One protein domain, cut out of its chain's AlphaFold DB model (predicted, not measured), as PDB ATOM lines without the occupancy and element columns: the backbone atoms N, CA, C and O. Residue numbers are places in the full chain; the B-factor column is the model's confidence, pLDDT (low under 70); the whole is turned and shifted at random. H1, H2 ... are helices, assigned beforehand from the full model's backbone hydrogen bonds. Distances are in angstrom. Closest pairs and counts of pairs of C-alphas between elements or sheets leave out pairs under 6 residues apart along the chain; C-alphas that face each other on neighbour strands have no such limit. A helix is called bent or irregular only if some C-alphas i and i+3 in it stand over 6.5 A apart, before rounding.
ATOM      1  N   SER A  72      34.379 -27.289 -20.164       82.79
ATOM      2  CA  SER A  72      34.237 -26.523 -21.403       82.79
ATOM      3  C   SER A  72      33.566 -27.330 -22.522       82.79
ATOM      4  O   SER A  72      32.748 -26.781 -23.258       82.79
ATOM      5  N   GLY A  73      33.821 -28.640 -22.612       81.93
ATOM      6  CA  GLY A  73      33.180 -29.528 -23.582       81.93
ATOM      7  C   GLY A  73      31.670 -29.661 -23.360       81.93
ATOM      8  O   GLY A  73      30.896 -29.581 -24.317       81.93
ATOM      9  N   ILE A  74      31.233 -29.812 -22.106       80.71
ATOM     10  CA  ILE A  74      29.802 -29.875 -21.757       80.71
ATOM     11  C   ILE A  74      29.144 -28.512 -21.928       80.71
ATOM     12  O   ILE A  74      28.121 -28.405 -22.605       80.71
ATOM     13  N   SER A  75      29.759 -27.462 -21.382       83.10
ATOM     14  CA  SER A  75      29.240 -26.094 -21.464       83.10
ATOM     15  C   SER A  75      29.060 -25.650 -22.914       83.10
ATOM     16  O   SER A  75      28.081 -24.980 -23.241       83.10
ATOM     17  N   TYR A  76      29.955 -26.074 -23.812       85.72
ATOM     18  CA  TYR A  76      29.838 -25.810 -25.241       85.72
ATOM     19  C   TYR A  76      28.588 -26.452 -25.860       85.72
ATOM     20  O   TYR A  76      27.841 -25.764 -26.554       85.72
ATOM     21  N   LYS A  77      28.304 -27.732 -25.579       85.25
ATOM     22  CA  LYS A  77      27.093 -28.416 -26.080       85.25
ATOM     23  C   LYS A  77      25.813 -27.738 -25.589       85.25
ATOM     24  O   LYS A  77      24.902 -27.494 -26.377       85.25
ATOM     25  N   TRP A  78      25.769 -27.382 -24.307       86.29
ATOM     26  CA  TRP A  78      24.654 -26.644 -23.711       86.29
ATOM     27  C   TRP A  78      24.461 -25.264 -24.340       86.29
ATOM     28  O   TRP A  78      23.342 -24.883 -24.679       86.29
ATOM     29  N   SER A  79      25.560 -24.544 -24.569       88.31
ATOM     30  CA  SER A  79      25.541 -23.233 -25.223       88.31
ATOM     31  C   SER A  79      25.060 -23.318 -26.672       88.31
ATOM     32  O   SER A  79      24.332 -22.443 -27.131       88.31
ATOM     33  N   LEU A  80      25.427 -24.382 -27.394       89.27
ATOM     34  CA  LEU A  80      24.936 -24.650 -28.746       89.27
ATOM     35  C   LEU A  80      23.426 -24.911 -28.773       89.27
ATOM     36  O   LEU A  80      22.733 -24.356 -29.626       89.27
ATOM     37  N   LEU A  81      22.913 -25.720 -27.840       88.30
ATOM     38  CA  LEU A  81      21.478 -25.990 -27.720       88.30
ATOM     39  C   LEU A  81      20.702 -24.708 -27.388       88.30
ATOM     40  O   LEU A  81      19.735 -24.377 -28.070       88.30
ATOM     41  N   LEU A  82      21.174 -23.940 -26.400       90.22
ATOM     42  CA  LEU A  82      20.594 -22.648 -26.032       90.22
ATOM     43  C   LEU A  82      20.603 -21.668 -27.213       90.22
ATOM     44  O   LEU A  82      19.591 -21.031 -27.496       90.22
ATOM     45  N   GLY A  83      21.730 -21.570 -27.922       90.46
ATOM     46  CA  GLY A  83      21.877 -20.709 -29.091       90.46
ATOM     47  C   GLY A  83      20.935 -21.102 -30.228       90.46
ATOM     48  O   GLY A  83      20.359 -20.223 -30.865       90.46
ATOM     49  N   LEU A  84      20.730 -22.403 -30.457       89.25
ATOM     50  CA  LEU A  84      19.771 -22.905 -31.440       89.25
ATOM     51  C   LEU A  84      18.343 -22.477 -31.084       89.25
ATOM     52  O   LEU A  84      17.686 -21.835 -31.900       89.25
ATOM     53  N   VAL A  85      17.882 -22.784 -29.869       88.58
ATOM     54  CA  VAL A  85      16.511 -22.465 -29.437       88.58
ATOM     55  C   VAL A  85      16.287 -20.954 -29.404       88.58
ATOM     56  O   VAL A  85      15.282 -20.482 -29.923       88.58
ATOM     57  N   SER A  86      17.246 -20.183 -28.886       89.65
ATOM     58  CA  SER A  86      17.167 -18.719 -28.868       89.65
ATOM     59  C   SER A  86      17.140 -18.120 -30.278       89.65
ATOM     60  O   SER A  86      16.391 -17.180 -30.530       89.65
ATOM     61  N   SER A  87      17.900 -18.681 -31.225       89.15
ATOM     62  CA  SER A  87      17.859 -18.229 -32.622       89.15
ATOM     63  C   SER A  87      16.497 -18.498 -33.261       89.15
ATOM     64  O   SER A  87      15.996 -17.652 -34.000       89.15
ATOM     65  N   VAL A  88      15.895 -19.656 -32.973       86.69
ATOM     66  CA  VAL A  88      14.550 -20.014 -33.446       86.69
ATOM     67  C   VAL A  88      13.498 -19.089 -32.827       86.69
ATOM     68  O   VAL A  88      12.672 -18.545 -33.554       86.69
ATOM     69  N   ASP A  89      13.577 -18.833 -31.522       85.82
ATOM     70  CA  ASP A  89      12.697 -17.908 -30.799       85.82
ATOM     71  C   ASP A  89      12.719 -16.497 -31.402       85.82
ATOM     72  O   ASP A  89      11.683 -15.958 -31.794       85.82
ATOM     73  N   VAL A  90      13.915 -15.930 -31.597       85.96
ATOM     74  CA  VAL A  90      14.088 -14.609 -32.220       85.96
ATOM     75  C   VAL A  90      13.612 -14.606 -33.673       85.96
ATOM     76  O   VAL A  90      13.017 -13.624 -34.128       85.96
ATOM     77  N   PHE A  91      13.848 -15.690 -34.419       85.42
ATOM     78  CA  PHE A  91      13.378 -15.816 -35.796       85.42
ATOM     79  C   PHE A  91      11.849 -15.751 -35.874       85.42
ATOM     80  O   PHE A  91      11.328 -14.975 -36.677       85.42
ATOM     81  N   PHE A  92      11.127 -16.486 -35.027       81.49
ATOM     82  CA  PHE A  92       9.662 -16.435 -34.990       81.49
ATOM     83  C   PHE A  92       9.145 -15.095 -34.460       81.49
ATOM     84  O   PHE A  92       8.243 -14.509 -35.052       81.49
ATOM     85  N   HIS A  93       9.778 -14.527 -33.432       80.29
ATOM     86  CA  HIS A  93       9.413 -13.203 -32.930       80.29
ATOM     87  C   HIS A  93       9.528 -12.095 -33.990       80.29
ATOM     88  O   HIS A  93       8.672 -11.209 -34.039       80.29
ATOM     89  N   ASN A  94      10.544 -12.151 -34.856       79.78
ATOM     90  CA  ASN A  94      10.753 -11.160 -35.915       79.78
ATOM     91  C   ASN A  94       9.889 -11.410 -37.162       79.78
ATOM     92  O   ASN A  94       9.532 -10.458 -37.852       79.78
ATOM     93  N   ASN A  95       9.532 -12.665 -37.447       75.37
ATOM     94  CA  ASN A  95       8.668 -13.039 -38.575       75.37
ATOM     95  C   ASN A  95       7.177 -13.122 -38.200       75.37
ATOM     96  O   ASN A  95       6.358 -13.526 -39.023       75.37
ATOM     97  N   LYS A  96       6.805 -12.642 -37.008       66.74
ATOM     98  CA  LYS A  96       5.436 -12.657 -36.466       66.74
ATOM     99  C   LYS A  96       4.370 -12.007 -37.368       66.74
ATOM    100  O   LYS A  96       3.172 -12.193 -37.207       66.74
ATOM    101  N   GLN A  97       4.791 -11.165 -38.314       58.27
ATOM    102  CA  GLN A  97       3.880 -10.516 -39.264       58.27
ATOM    103  C   GLN A  97       3.641 -11.331 -40.542       58.27
ATOM    104  O   GLN A  97       2.719 -11.017 -41.290       58.27
ATOM    105  N   THR A  98       4.458 -12.348 -40.823       57.02
ATOM    106  CA  THR A  98       4.416 -13.110 -42.080       57.02
ATOM    107  C   THR A  98       3.906 -14.542 -41.919       57.02
ATOM    108  O   THR A  98       3.587 -15.166 -42.930       57.02
ATOM    109  N   MET A  99       3.776 -15.060 -40.692       55.76
ATOM    110  CA  MET A  99       3.506 -16.479 -40.419       55.76
ATOM    111  C   MET A  99       2.322 -16.683 -39.446       55.76
ATOM    112  O   MET A  99       2.494 -17.092 -38.317       55.76
ATOM    113  N   PHE A 100       1.092 -16.496 -39.938       54.58
ATOM    114  CA  PHE A 100      -0.175 -16.983 -39.347       54.58
ATOM    115  C   PHE A 100      -0.634 -16.444 -37.966       54.58
ATOM    116  O   PHE A 100       0.048 -16.499 -36.952       54.58
ATOM    117  N   ASP A 101      -1.917 -16.063 -37.898       56.37
ATOM    118  CA  ASP A 101      -2.660 -15.558 -36.723       56.37
ATOM    119  C   ASP A 101      -2.771 -16.522 -35.502       56.37
ATOM    120  O   ASP A 101      -3.545 -16.273 -34.574       56.37
ATOM    121  N   GLN A 102      -2.021 -17.630 -35.454       55.02
ATOM    122  CA  GLN A 102      -2.037 -18.615 -34.353       55.02
ATOM    123  C   GLN A 102      -0.925 -18.416 -33.297       55.02
ATOM    124  O   GLN A 102      -0.985 -19.008 -32.219       55.02
ATOM    125  N   GLU A 103       0.024 -17.508 -33.537       55.40
ATOM    126  CA  GLU A 103       1.346 -17.442 -32.885       55.40
ATOM    127  C   GLU A 103       1.420 -17.015 -31.407       55.40
ATOM    128  O   GLU A 103       2.495 -17.078 -30.816       55.40
ATOM    129  N   SER A 104       0.338 -16.574 -30.750       57.97
ATOM    130  CA  SER A 104       0.474 -16.104 -29.350       57.97
ATOM    131  C   SER A 104       0.877 -17.209 -28.366       57.97
ATOM    132  O   SER A 104       1.524 -16.925 -27.356       57.97
ATOM    133  N   LYS A 105       0.506 -18.461 -28.651       61.37
ATOM    134  CA  LYS A 105       0.852 -19.603 -27.801       61.37
ATOM    135  C   LYS A 105       2.243 -20.123 -28.116       61.37
ATOM    136  O   LYS A 105       3.009 -20.366 -27.190       61.37
ATOM    137  N   ASP A 106       2.599 -20.208 -29.388       63.85
ATOM    138  CA  ASP A 106       3.797 -20.939 -29.784       63.85
ATOM    139  C   ASP A 106       5.076 -20.149 -29.468       63.85
ATOM    140  O   ASP A 106       6.024 -20.717 -28.925       63.85
ATOM    141  N   THR A 107       5.078 -18.816 -29.616       69.03
ATOM    142  CA  THR A 107       6.232 -17.995 -29.189       69.03
ATOM    143  C   THR A 107       6.483 -18.089 -27.681       69.03
ATOM    144  O   THR A 107       7.619 -18.043 -27.224       69.03
ATOM    145  N   SER A 108       5.427 -18.277 -26.878       77.56
ATOM    146  CA  SER A 108       5.593 -18.460 -25.432       77.56
ATOM    147  C   SER A 108       6.251 -19.797 -25.080       77.56
ATOM    148  O   SER A 108       6.957 -19.881 -24.080       77.56
ATOM    149  N   ILE A 109       6.066 -20.839 -25.899       82.79
ATOM    150  CA  ILE A 109       6.677 -22.156 -25.679       82.79
ATOM    151  C   ILE A 109       8.192 -22.068 -25.873       82.79
ATOM    152  O   ILE A 109       8.937 -22.563 -25.030       82.79
ATOM    153  N   LEU A 110       8.650 -21.387 -26.929       81.91
ATOM    154  CA  LEU A 110      10.078 -21.192 -27.190       81.91
ATOM    155  C   LEU A 110      10.749 -20.362 -26.091       81.91
ATOM    156  O   LEU A 110      11.758 -20.800 -25.542       81.91
ATOM    157  N   SER A 111      10.154 -19.236 -25.691       83.52
ATOM    158  CA  SER A 111      10.666 -18.438 -24.569       83.52
ATOM    159  C   SER A 111      10.725 -19.242 -23.260       83.52
ATOM    160  O   SER A 111      11.745 -19.203 -22.572       83.52
ATOM    161  N   ASN A 112       9.698 -20.039 -22.943       86.69
ATOM    162  CA  ASN A 112       9.712 -20.920 -21.768       86.69
ATOM    163  C   ASN A 112      10.820 -21.984 -21.849       86.69
ATOM    164  O   ASN A 112      11.435 -22.322 -20.836       86.69
ATOM    165  N   LEU A 113      11.084 -22.517 -23.044       86.09
ATOM    166  CA  LEU A 113      12.142 -23.496 -23.276       86.09
ATOM    167  C   LEU A 113      13.532 -22.869 -23.099       86.09
ATOM    168  O   LEU A 113      14.390 -23.463 -22.446       86.09
ATOM    169  N   VAL A 114      13.742 -21.648 -23.601       88.90
ATOM    170  CA  VAL A 114      14.966 -20.861 -23.365       88.90
ATOM    171  C   VAL A 114      15.180 -20.633 -21.867       88.90
ATOM    172  O   VAL A 114      16.282 -20.852 -21.360       88.90
ATOM    173  N   ASP A 115      14.135 -20.251 -21.135       89.36
ATOM    174  CA  ASP A 115      14.207 -20.039 -19.688       89.36
ATOM    175  C   ASP A 115      14.506 -21.335 -18.926       89.36
ATOM    176  O   ASP A 115      15.318 -21.341 -17.995       89.36
ATOM    177  N   LYS A 116      13.912 -22.455 -19.352       87.25
ATOM    178  CA  LYS A 116      14.176 -23.787 -18.797       87.25
ATOM    179  C   LYS A 116      15.631 -24.206 -19.015       87.25
ATOM    180  O   LYS A 116      16.281 -24.611 -18.051       87.25
ATOM    181  N   ILE A 117      16.166 -24.047 -20.229       84.79
ATOM    182  CA  ILE A 117      17.579 -24.321 -20.538       84.79
ATOM    183  C   ILE A 117      18.489 -23.437 -19.677       84.79
ATOM    184  O   ILE A 117      19.399 -23.940 -19.024       84.79
ATOM    185  N   ASN A 118      18.225 -22.130 -19.607       86.26
ATOM    186  CA  ASN A 118      19.012 -21.197 -18.797       86.26
ATOM    187  C   ASN A 118      18.999 -21.551 -17.308       86.26
ATOM    188  O   ASN A 118      20.013 -21.401 -16.625       86.26
ATOM    189  N   ARG A 119      17.859 -22.009 -16.787       85.54
ATOM    190  CA  ARG A 119      17.747 -22.464 -15.401       85.54
ATOM    191  C   ARG A 119      18.598 -23.708 -15.157       85.54
ATOM    192  O   ARG A 119      19.336 -23.727 -14.179       85.54
ATOM    193  N   LEU A 120      18.543 -24.688 -16.056       82.56
ATOM    194  CA  LEU A 120      19.330 -25.918 -15.957       82.56
ATOM    195  C   LEU A 120      20.833 -25.648 -16.067       82.56
ATOM    196  O   LEU A 120      21.603 -26.179 -15.276       82.56
ATOM    197  N   ILE A 121      21.255 -24.762 -16.972       80.50
ATOM    198  CA  ILE A 121      22.659 -24.340 -17.076       80.50
ATOM    199  C   ILE A 121      23.110 -23.663 -15.777       80.50
ATOM    200  O   ILE A 121      24.195 -23.945 -15.281       80.50
ATOM    201  N   LYS A 122      22.285 -22.801 -15.176       81.14
ATOM    202  CA  LYS A 122      22.620 -22.178 -13.885       81.14
ATOM    203  C   LYS A 122      22.685 -23.190 -12.745       81.14
ATOM    204  O   LYS A 122      23.492 -23.017 -11.843       81.14
ATOM    205  N   GLU A 123      21.850 -24.215 -12.759       75.71
ATOM    206  CA  GLU A 123      21.826 -25.229 -11.705       75.71
ATOM    207  C   GLU A 123      22.990 -26.221 -11.828       75.71
ATOM    208  O   GLU A 123      23.624 -26.547 -10.828       75.71
ATOM    209  N   HIS A 124      23.319 -26.647 -13.050       69.05
ATOM    210  CA  HIS A 124      24.269 -27.733 -13.302       69.05
ATOM    211  C   HIS A 124      25.648 -27.286 -13.804       69.05
ATOM    212  O   HIS A 124      26.602 -28.048 -13.685       69.05
ATOM    213  N   CYS A 125      25.780 -26.083 -14.366       66.90
ATOM    214  CA  CYS A 125      27.055 -25.547 -14.858       66.90
ATOM    215  C   CYS A 125      27.607 -24.409 -13.985       66.90
ATOM    216  O   CYS A 125      28.608 -23.792 -14.352       66.90
ATOM    217  N   SER A 126      26.977 -24.108 -12.845       68.50
ATOM    218  CA  SER A 126      27.578 -23.202 -11.862       68.50
ATOM    219  C   SER A 126      28.806 -23.843 -11.227       68.50
ATOM    220  O   SER A 126      28.822 -25.045 -10.963       68.50
ATOM    221  N   SER A 127      29.829 -23.029 -10.965       66.23
ATOM    222  CA  SER A 127      31.014 -23.482 -10.240       66.23
ATOM    223  C   SER A 127      30.602 -24.090  -8.896       66.23
ATOM    224  O   SER A 127      29.813 -23.462  -8.178       66.23
ATOM    225  N   PRO A 128      31.116 -25.280  -8.537       68.84
ATOM    226  CA  PRO A 128      30.822 -25.873  -7.245       68.84
ATOM    227  C   PRO A 128      31.275 -24.924  -6.136       68.84
ATOM    228  O   PRO A 128      32.316 -24.266  -6.222       68.84
ATOM    229  N   THR A 129      30.470 -24.829  -5.083       71.06
ATOM    230  CA  THR A 129      30.822 -24.030  -3.909       71.06
ATOM    231  C   THR A 129      32.034 -24.663  -3.227       71.06
ATOM    232  O   THR A 129      32.196 -25.882  -3.241       71.06
ATOM    233  N   ILE A 130      32.867 -23.852  -2.570       70.75
ATOM    234  CA  ILE A 130      34.033 -24.334  -1.805       70.75
ATOM    235  C   ILE A 130      33.639 -25.455  -0.826       70.75
ATOM    236  O   ILE A 130      34.418 -26.371  -0.599       70.75
ATOM    237  N   GLU A 131      32.433 -25.406  -0.258       73.87
ATOM    238  CA  GLU A 131      31.892 -26.447   0.625       73.87
ATOM    239  C   GLU A 131      31.672 -27.785  -0.096       73.87
ATOM    240  O   GLU A 131      32.088 -28.817   0.415       73.87
ATOM    241  N   GLN A 132      31.121 -27.763  -1.314       69.26
ATOM    242  CA  GLN A 132      30.928 -28.969  -2.129       69.26
ATOM    243  C   GLN A 132      32.273 -29.597  -2.506       69.26
ATOM    244  O   GLN A 132      32.455 -30.802  -2.369       69.26
ATOM    245  N   LEU A 133      33.241 -28.762  -2.897       68.67
ATOM    246  CA  LEU A 133      34.600 -29.219  -3.186       68.67
ATOM    247  C   LEU A 133      35.278 -29.804  -1.945       68.67
ATOM    248  O   LEU A 133      35.956 -30.818  -2.047       68.67
ATOM    249  N   LYS A 134      35.087 -29.192  -0.769       71.41
ATOM    250  CA  LYS A 134      35.623 -29.704   0.499       71.41
ATOM    251  C   LYS A 134      35.033 -31.060   0.852       71.41
ATOM    252  O   LYS A 134      35.792 -31.947   1.232       71.41
ATOM    253  N   ASP A 135      33.723 -31.230   0.724       72.27
ATOM    254  CA  ASP A 135      33.066 -32.504   1.014       72.27
ATOM    255  C   ASP A 135      33.553 -33.610   0.070       72.27
ATOM    256  O   ASP A 135      33.791 -34.736   0.509       72.27
ATOM    257  N   GLU A 136      33.773 -33.305  -1.210       68.39
ATOM    258  CA  GLU A 136      34.363 -34.257  -2.156       68.39
ATOM    259  C   GLU A 136      35.825 -34.575  -1.825       68.39
ATOM    260  O   GLU A 136      36.203 -35.747  -1.810       68.39
ATOM    261  N   PHE A 137      36.627 -33.566  -1.473       67.64
ATOM    262  CA  PHE A 137      38.031 -33.749  -1.092       67.64
ATOM    263  C   PHE A 137      38.186 -34.574   0.187       67.64
ATOM    264  O   PHE A 137      39.057 -35.431   0.275       67.64
ATOM    265  N   GLU A 220      46.346 -43.179 -14.469       48.50
ATOM    266  CA  GLU A 220      45.707 -41.855 -14.479       48.50
ATOM    267  C   GLU A 220      44.386 -41.868 -15.278       48.50
ATOM    268  O   GLU A 220      43.395 -41.261 -14.863       48.50
ATOM    269  N   THR A 221      44.305 -42.653 -16.359       49.03
ATOM    270  CA  THR A 221      43.072 -42.823 -17.157       49.03
ATOM    271  C   THR A 221      41.917 -43.448 -16.368       49.03
ATOM    272  O   THR A 221      40.769 -43.053 -16.560       49.03
ATOM    273  N   LYS A 222      42.189 -44.347 -15.414       52.18
ATOM    274  CA  LYS A 222      41.144 -44.991 -14.592       52.18
ATOM    275  C   LYS A 222      40.565 -44.070 -13.519       52.18
ATOM    276  O   LYS A 222      39.401 -44.219 -13.149       52.18
ATOM    277  N   GLN A 223      41.357 -43.128 -13.002       51.98
ATOM    278  CA  GLN A 223      40.849 -42.103 -12.084       51.98
ATOM    279  C   GLN A 223      40.029 -41.047 -12.838       51.98
ATOM    280  O   GLN A 223      38.968 -40.645 -12.352       51.98
ATOM    281  N   LEU A 224      40.447 -40.696 -14.062       49.75
ATOM    282  CA  LEU A 224      39.687 -39.831 -14.971       49.75
ATOM    283  C   LEU A 224      38.314 -40.411 -15.333       49.75
ATOM    284  O   LEU A 224      37.321 -39.689 -15.300       49.75
ATOM    285  N   GLU A 225      38.226 -41.716 -15.618       51.01
ATOM    286  CA  GLU A 225      36.956 -42.375 -15.967       51.01
ATOM    287  C   GLU A 225      35.870 -42.188 -14.893       51.01
ATOM    288  O   GLU A 225      34.677 -42.154 -15.203       51.01
ATOM    289  N   LYS A 226      36.263 -42.027 -13.624       51.15
ATOM    290  CA  LYS A 226      35.322 -41.897 -12.509       51.15
ATOM    291  C   LYS A 226      34.771 -40.478 -12.340       51.15
ATOM    292  O   LYS A 226      33.617 -40.348 -11.933       51.15
ATOM    293  N   PHE A 227      35.544 -39.443 -12.677       43.14
ATOM    294  CA  PHE A 227      35.053 -38.058 -12.716       43.14
ATOM    295  C   PHE A 227      34.234 -37.790 -13.983       43.14
ATOM    296  O   PHE A 227      33.110 -37.291 -13.878       43.14
ATOM    297  N   GLN A 228      34.705 -38.304 -15.126       49.48
ATOM    298  CA  GLN A 228      33.968 -38.336 -16.392       49.48
ATOM    299  C   GLN A 228      32.564 -38.939 -16.203       49.48
ATOM    300  O   GLN A 228      31.572 -38.419 -16.709       49.48
ATOM    301  N   PHE A 229      32.450 -40.004 -15.397       43.69
ATOM    302  CA  PHE A 229      31.177 -40.664 -15.102       43.69
ATOM    303  C   PHE A 229      30.152 -39.762 -14.400       43.69
ATOM    304  O   PHE A 229      28.958 -39.904 -14.651       43.69
ATOM    305  N   ILE A 230      30.561 -38.852 -13.514       45.38
ATOM    306  CA  ILE A 230      29.613 -38.002 -12.770       45.38
ATOM    307  C   ILE A 230      29.051 -36.918 -13.688       45.38
ATOM    308  O   ILE A 230      27.842 -36.668 -13.709       45.38
ATOM    309  N   ILE A 231      29.925 -36.334 -14.496       51.97
ATOM    310  CA  ILE A 231      29.594 -35.243 -15.395       51.97
ATOM    311  C   ILE A 231      28.813 -35.747 -16.620       51.97
ATOM    312  O   ILE A 231      27.794 -35.150 -16.974       51.97
ATOM    313  N   ASP A 232      29.177 -36.895 -17.200       55.91
ATOM    314  CA  ASP A 232      28.405 -37.511 -18.287       55.91
ATOM    315  C   ASP A 232      27.057 -38.060 -17.805       55.91
ATOM    316  O   ASP A 232      26.071 -38.010 -18.541       55.91
ATOM    317  N   LYS A 233      26.955 -38.557 -16.565       55.59
ATOM    318  CA  LYS A 233      25.692 -39.114 -16.059       55.59
ATOM    319  C   LYS A 233      24.687 -38.036 -15.664       55.59
ATOM    320  O   LYS A 233      23.495 -38.234 -15.891       55.59
ATOM    321  N   MET A 234      25.139 -36.909 -15.108       55.03
ATOM    322  CA  MET A 234      24.251 -35.776 -14.813       55.03
ATOM    323  C   MET A 234      23.984 -34.910 -16.048       55.03
ATOM    324  O   MET A 234      22.869 -34.429 -16.223       55.03
ATOM    325  N   GLY A 235      24.972 -34.760 -16.933       63.83
ATOM    326  CA  GLY A 235      24.841 -33.977 -18.157       63.83
ATOM    327  C   GLY A 235      24.098 -34.711 -19.270       63.83
ATOM    328  O   GLY A 235      23.235 -34.117 -19.898       63.83
ATOM    329  N   GLY A 236      24.393 -35.991 -19.509       72.70
ATOM    330  CA  GLY A 236      23.944 -36.726 -20.695       72.70
ATOM    331  C   GLY A 236      22.440 -36.978 -20.746       72.70
ATOM    332  O   GLY A 236      21.790 -36.565 -21.696       72.70
ATOM    333  N   GLN A 237      21.860 -37.593 -19.707       78.72
ATOM    334  CA  GLN A 237      20.430 -37.946 -19.711       78.72
ATOM    335  C   GLN A 237      19.530 -36.713 -19.811       78.72
ATOM    336  O   GLN A 237      18.571 -36.686 -20.579       78.72
ATOM    337  N   LEU A 238      19.867 -35.686 -19.033       81.43
ATOM    338  CA  LEU A 238      19.110 -34.445 -18.971       81.43
ATOM    339  C   LEU A 238      19.303 -33.614 -20.252       81.43
ATOM    340  O   LEU A 238      18.350 -33.012 -20.744       81.43
ATOM    341  N   PHE A 239      20.504 -33.634 -20.840       84.07
ATOM    342  CA  PHE A 239      20.757 -33.043 -22.153       84.07
ATOM    343  C   PHE A 239      19.980 -33.756 -23.262       84.07
ATOM    344  O   PHE A 239      19.422 -33.080 -24.121       84.07
ATOM    345  N   ASP A 240      19.905 -35.087 -23.249       86.24
ATOM    346  CA  ASP A 240      19.171 -35.871 -24.248       86.24
ATOM    347  C   ASP A 240      17.657 -35.634 -24.153       86.24
ATOM    348  O   ASP A 240      16.993 -35.434 -25.173       86.24
ATOM    349  N   GLU A 241      17.108 -35.599 -22.933       86.68
ATOM    350  CA  GLU A 241      15.695 -35.291 -22.689       86.68
ATOM    351  C   GLU A 241      15.341 -33.890 -23.196       86.68
ATOM    352  O   GLU A 241      14.372 -33.716 -23.939       86.68
ATOM    353  N   LEU A 242      16.164 -32.898 -22.859       86.29
ATOM    354  CA  LEU A 242      15.930 -31.522 -23.275       86.29
ATOM    355  C   LEU A 242      16.164 -31.332 -24.773       86.29
ATOM    356  O   LEU A 242      15.414 -30.612 -25.424       86.29
ATOM    357  N   SER A 243      17.164 -32.004 -25.342       87.99
ATOM    358  CA  SER A 243      17.407 -32.013 -26.786       87.99
ATOM    359  C   SER A 243      16.201 -32.565 -27.533       87.99
ATOM    360  O   SER A 243      15.798 -31.993 -28.544       87.99
ATOM    361  N   LYS A 244      15.575 -33.624 -27.014       90.20
ATOM    362  CA  LYS A 244      14.345 -34.181 -27.575       90.20
ATOM    363  C   LYS A 244      13.183 -33.191 -27.490       90.20
ATOM    364  O   LYS A 244      12.524 -32.959 -28.496       90.20
ATOM    365  N   GLU A 245      12.981 -32.546 -26.343       88.99
ATOM    366  CA  GLU A 245      11.962 -31.498 -26.181       88.99
ATOM    367  C   GLU A 245      12.195 -30.315 -27.136       88.99
ATOM    368  O   GLU A 245      11.248 -29.797 -27.730       88.99
ATOM    369  N   CYS A 246      13.455 -29.920 -27.349       87.27
ATOM    370  CA  CYS A 246      13.827 -28.897 -28.324       87.27
ATOM    371  C   CYS A 246      13.496 -29.337 -29.752       87.27
ATOM    372  O   CYS A 246      12.925 -28.556 -30.509       87.27
ATOM    373  N   VAL A 247      13.821 -30.578 -30.124       90.14
ATOM    374  CA  VAL A 247      13.500 -31.139 -31.445       90.14
ATOM    375  C   VAL A 247      11.992 -31.184 -31.661       90.14
ATOM    376  O   VAL A 247      11.534 -30.739 -32.712       90.14
ATOM    377  N   ASP A 248      11.223 -31.652 -30.680       90.28
ATOM    378  CA  ASP A 248       9.761 -31.735 -30.751       90.28
ATOM    379  C   ASP A 248       9.141 -30.336 -30.889       90.28
ATOM    380  O   ASP A 248       8.285 -30.104 -31.745       90.28
ATOM    381  N   THR A 249       9.640 -29.374 -30.108       86.17
ATOM    382  CA  THR A 249       9.199 -27.977 -30.159       86.17
ATOM    383  C   THR A 249       9.511 -27.361 -31.518       86.17
ATOM    384  O   THR A 249       8.603 -26.867 -32.173       86.17
ATOM    385  N   ILE A 250      10.750 -27.450 -32.008       85.98
ATOM    386  CA  ILE A 250      11.148 -26.912 -33.321       85.98
ATOM    387  C   ILE A 250      10.362 -27.588 -34.456       85.98
ATOM    388  O   ILE A 250       9.929 -26.919 -35.395       85.98
ATOM    389  N   SER A 251      10.114 -28.895 -34.340       88.50
ATOM    390  CA  SER A 251       9.319 -29.651 -35.314       88.50
ATOM    391  C   SER A 251       7.857 -29.209 -35.346       88.50
ATOM    392  O   SER A 251       7.249 -29.209 -36.416       88.50
ATOM    393  N   SER A 252       7.298 -28.758 -34.217       85.86
ATOM    394  CA  SER A 252       5.942 -28.189 -34.168       85.86
ATOM    395  C   SER A 252       5.795 -26.899 -34.985       85.86
ATOM    396  O   SER A 252       4.710 -26.621 -35.491       85.86
ATOM    397  N   PHE A 253       6.896 -26.176 -35.225       80.01
ATOM    398  CA  PHE A 253       6.934 -25.002 -36.103       80.01
ATOM    399  C   PHE A 253       7.153 -25.339 -37.591       80.01
ATOM    400  O   PHE A 253       7.330 -24.440 -38.413       80.01
ATOM    401  N   GLY A 254       7.178 -26.623 -37.965       81.61
ATOM    402  CA  GLY A 254       7.392 -27.060 -39.349       81.61
ATOM    403  C   GLY A 254       8.853 -27.026 -39.816       81.61
ATOM    404  O   GLY A 254       9.117 -27.141 -41.013       81.61
ATOM    405  N   LEU A 255       9.806 -26.876 -38.892       85.84
ATOM    406  CA  LEU A 255      11.239 -26.992 -39.160       85.84
ATOM    407  C   LEU A 255      11.722 -28.421 -38.879       85.84
ATOM    408  O   LEU A 255      11.177 -29.119 -38.033       85.84
ATOM    409  N   ASP A 256      12.782 -28.865 -39.555       88.95
ATOM    410  CA  ASP A 256      13.418 -30.151 -39.243       88.95
ATOM    411  C   ASP A 256      14.329 -29.998 -38.015       88.95
ATOM    412  O   ASP A 256      15.534 -29.742 -38.129       88.95
ATOM    413  N   GLY A 257      13.730 -30.107 -36.824       86.67
ATOM    414  CA  GLY A 257      14.428 -29.929 -35.551       86.67
ATOM    415  C   GLY A 257      15.605 -30.889 -35.378       86.67
ATOM    416  O   GLY A 257      16.654 -30.489 -34.872       86.67
ATOM    417  N   GLN A 258      15.480 -32.129 -35.864       89.75
ATOM    418  CA  GLN A 258      16.536 -33.133 -35.748       89.75
ATOM    419  C   GLN A 258      17.748 -32.767 -36.602       89.75
ATOM    420  O   GLN A 258      18.887 -32.861 -36.137       89.75
ATOM    421  N   LYS A 259      17.519 -32.330 -37.844       89.31
ATOM    422  CA  LYS A 259      18.597 -31.863 -38.717       89.31
ATOM    423  C   LYS A 259      19.290 -30.638 -38.133       89.31
ATOM    424  O   LYS A 259      20.514 -30.621 -38.064       89.31
ATOM    425  N   MET A 260      18.527 -29.650 -37.661       88.01
ATOM    426  CA  MET A 260      19.093 -28.443 -37.052       88.01
ATOM    427  C   MET A 260      19.945 -28.762 -35.818       88.01
ATOM    428  O   MET A 260      21.032 -28.205 -35.666       88.01
ATOM    429  N   LEU A 261      19.483 -29.677 -34.960       89.24
ATOM    430  CA  LEU A 261      20.237 -30.115 -33.790       89.24
ATOM    431  C   LEU A 261      21.532 -30.835 -34.192       89.24
ATOM    432  O   LEU A 261      22.598 -30.497 -33.681       89.24
ATOM    433  N   ASN A 262      21.463 -31.779 -35.133       88.87
ATOM    434  CA  ASN A 262      22.632 -32.519 -35.611       88.87
ATOM    435  C   ASN A 262      23.672 -31.590 -36.255       88.87
ATOM    436  O   ASN A 262      24.862 -31.692 -35.954       88.87
ATOM    437  N   ASP A 263      23.227 -30.647 -37.089       87.74
ATOM    438  CA  ASP A 263      24.093 -29.644 -37.710       87.74
ATOM    439  C   ASP A 263      24.749 -28.757 -36.639       87.74
ATOM    440  O   ASP A 263      25.943 -28.457 -36.723       87.74
ATOM    441  N   CYS A 264      24.005 -28.390 -35.589       86.25
ATOM    442  CA  CYS A 264      24.523 -27.610 -34.469       86.25
ATOM    443  C   CYS A 264      25.593 -28.381 -33.677       86.25
ATOM    444  O   CYS A 264      26.697 -27.871 -33.482       86.25
ATOM    445  N   LEU A 265      25.302 -29.625 -33.285       84.87
ATOM    446  CA  LEU A 265      26.176 -30.466 -32.456       84.87
ATOM    447  C   LEU A 265      27.365 -31.068 -33.215       84.87
ATOM    448  O   LEU A 265      28.336 -31.496 -32.594       84.87
ATOM    449  N   SER A 266      27.335 -31.072 -34.550       84.04
ATOM    450  CA  SER A 266      28.479 -31.483 -35.374       84.04
ATOM    451  C   SER A 266      29.681 -30.534 -35.258       84.04
ATOM    452  O   SER A 266      30.812 -30.912 -35.588       84.04
ATOM    453  N   LYS A 267      29.458 -29.300 -34.777       79.44
ATOM    454  CA  LYS A 267      30.512 -28.304 -34.575       79.44
ATOM    455  C   LYS A 267      31.458 -28.779 -33.476       79.44
ATOM    456  O   LYS A 267      31.062 -29.019 -32.341       79.44
ATOM    457  N   LYS A 268      32.738 -28.921 -33.822       71.64
ATOM    458  CA  LYS A 268      33.768 -29.382 -32.888       71.64
ATOM    459  C   LYS A 268      34.354 -28.202 -32.128       71.64
ATOM    460  O   LYS A 268      34.917 -27.296 -32.735       71.64
ATOM    461  N   PHE A 269      34.298 -28.276 -30.807       68.42
ATOM    462  CA  PHE A 269      35.073 -27.421 -29.922       68.42
ATOM    463  C   PHE A 269      36.400 -28.106 -29.595       68.42
ATOM    464  O   PHE A 269      36.428 -29.292 -29.266       68.42
ATOM    465  N   ARG A 270      37.510 -27.382 -29.743       69.28
ATOM    466  CA  ARG A 270      38.843 -27.849 -29.352       69.28
ATOM    467  C   ARG A 270      39.422 -26.847 -28.371       69.28
ATOM    468  O   ARG A 270      39.572 -25.682 -28.721       69.28
ATOM    469  N   VAL A 271      39.767 -27.322 -27.181       63.38
ATOM    470  CA  VAL A 271      40.569 -26.564 -26.222       63.38
ATOM    471  C   VAL A 271      42.015 -26.994 -26.385       63.38
ATOM    472  O   VAL A 271      42.330 -28.177 -26.255       63.38
ATOM    473  N   THR A 272      42.880 -26.038 -26.690       72.95
ATOM    474  CA  THR A 272      44.332 -26.193 -26.626       72.95
ATOM    475  C   THR A 272      44.808 -25.451 -25.387       72.95
ATOM    476  O   THR A 272      44.622 -24.239 -25.302       72.95
ATOM    477  N   ILE A 273      45.362 -26.182 -24.423       67.84
ATOM    478  CA  ILE A 273      46.039 -25.613 -23.257       67.84
ATOM    479  C   ILE A 273      47.530 -25.687 -23.585       67.84
ATOM    480  O   ILE A 273      48.006 -26.768 -23.939       67.84
ATOM    481  N   ASN A 274      48.199 -24.535 -23.574       65.48
ATOM    482  CA  ASN A 274      49.639 -24.424 -23.805       65.48
ATOM    483  C   ASN A 274      50.410 -24.602 -22.502       65.48
ATOM    484  O   ASN A 274      49.853 -24.203 -21.453       65.48
TER     485      ASN A 274
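Overview. This is residues 72 to 137 and 220 to 274 of the 274 residues of the protein "Yae1_N domain-containing protein" of Dictyostelium discoideum (UniProt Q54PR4). What shape? H1, H2 and H4b form an up-and-down bundle with H5 packed on it; residues 126 to 137 and 220 to 230 stick out. What builds it? The printed part, 121 residues with five named helices, H1 to H5, is all helix and loose, radius of gyration of the C-alphas 17.5 A, spanning 58 by 29 by 27 A.

Arrangement. What comes first? H1, residues 72 to 95, and H2, residues 106 to 124, form a hairpin, C-alphas 89 and 110 being closest, 5.5 A. Which bends? H4, residues 220 to 252, one helix by hydrogen bonds, is bent: C-alphas 234 and 237 are 6.6 A apart. In arm H4a, 220 to 234, 8 of 11 O i to N i+4 pairs are within hydrogen-bond range.

Along the chain. Where is H1? C-alpha 72 is at (34.237, -26.523, -21.403). Where is H5? Residues 257 to 265 end at (26.176, -30.466, -32.456).

Size, cuts and confidence. What is cut? The gap from C-alpha 137 to C-alpha 220 is 17.4 A. Is pLDDT low? Under 70 are 42 residues, among them residues 220 to 235.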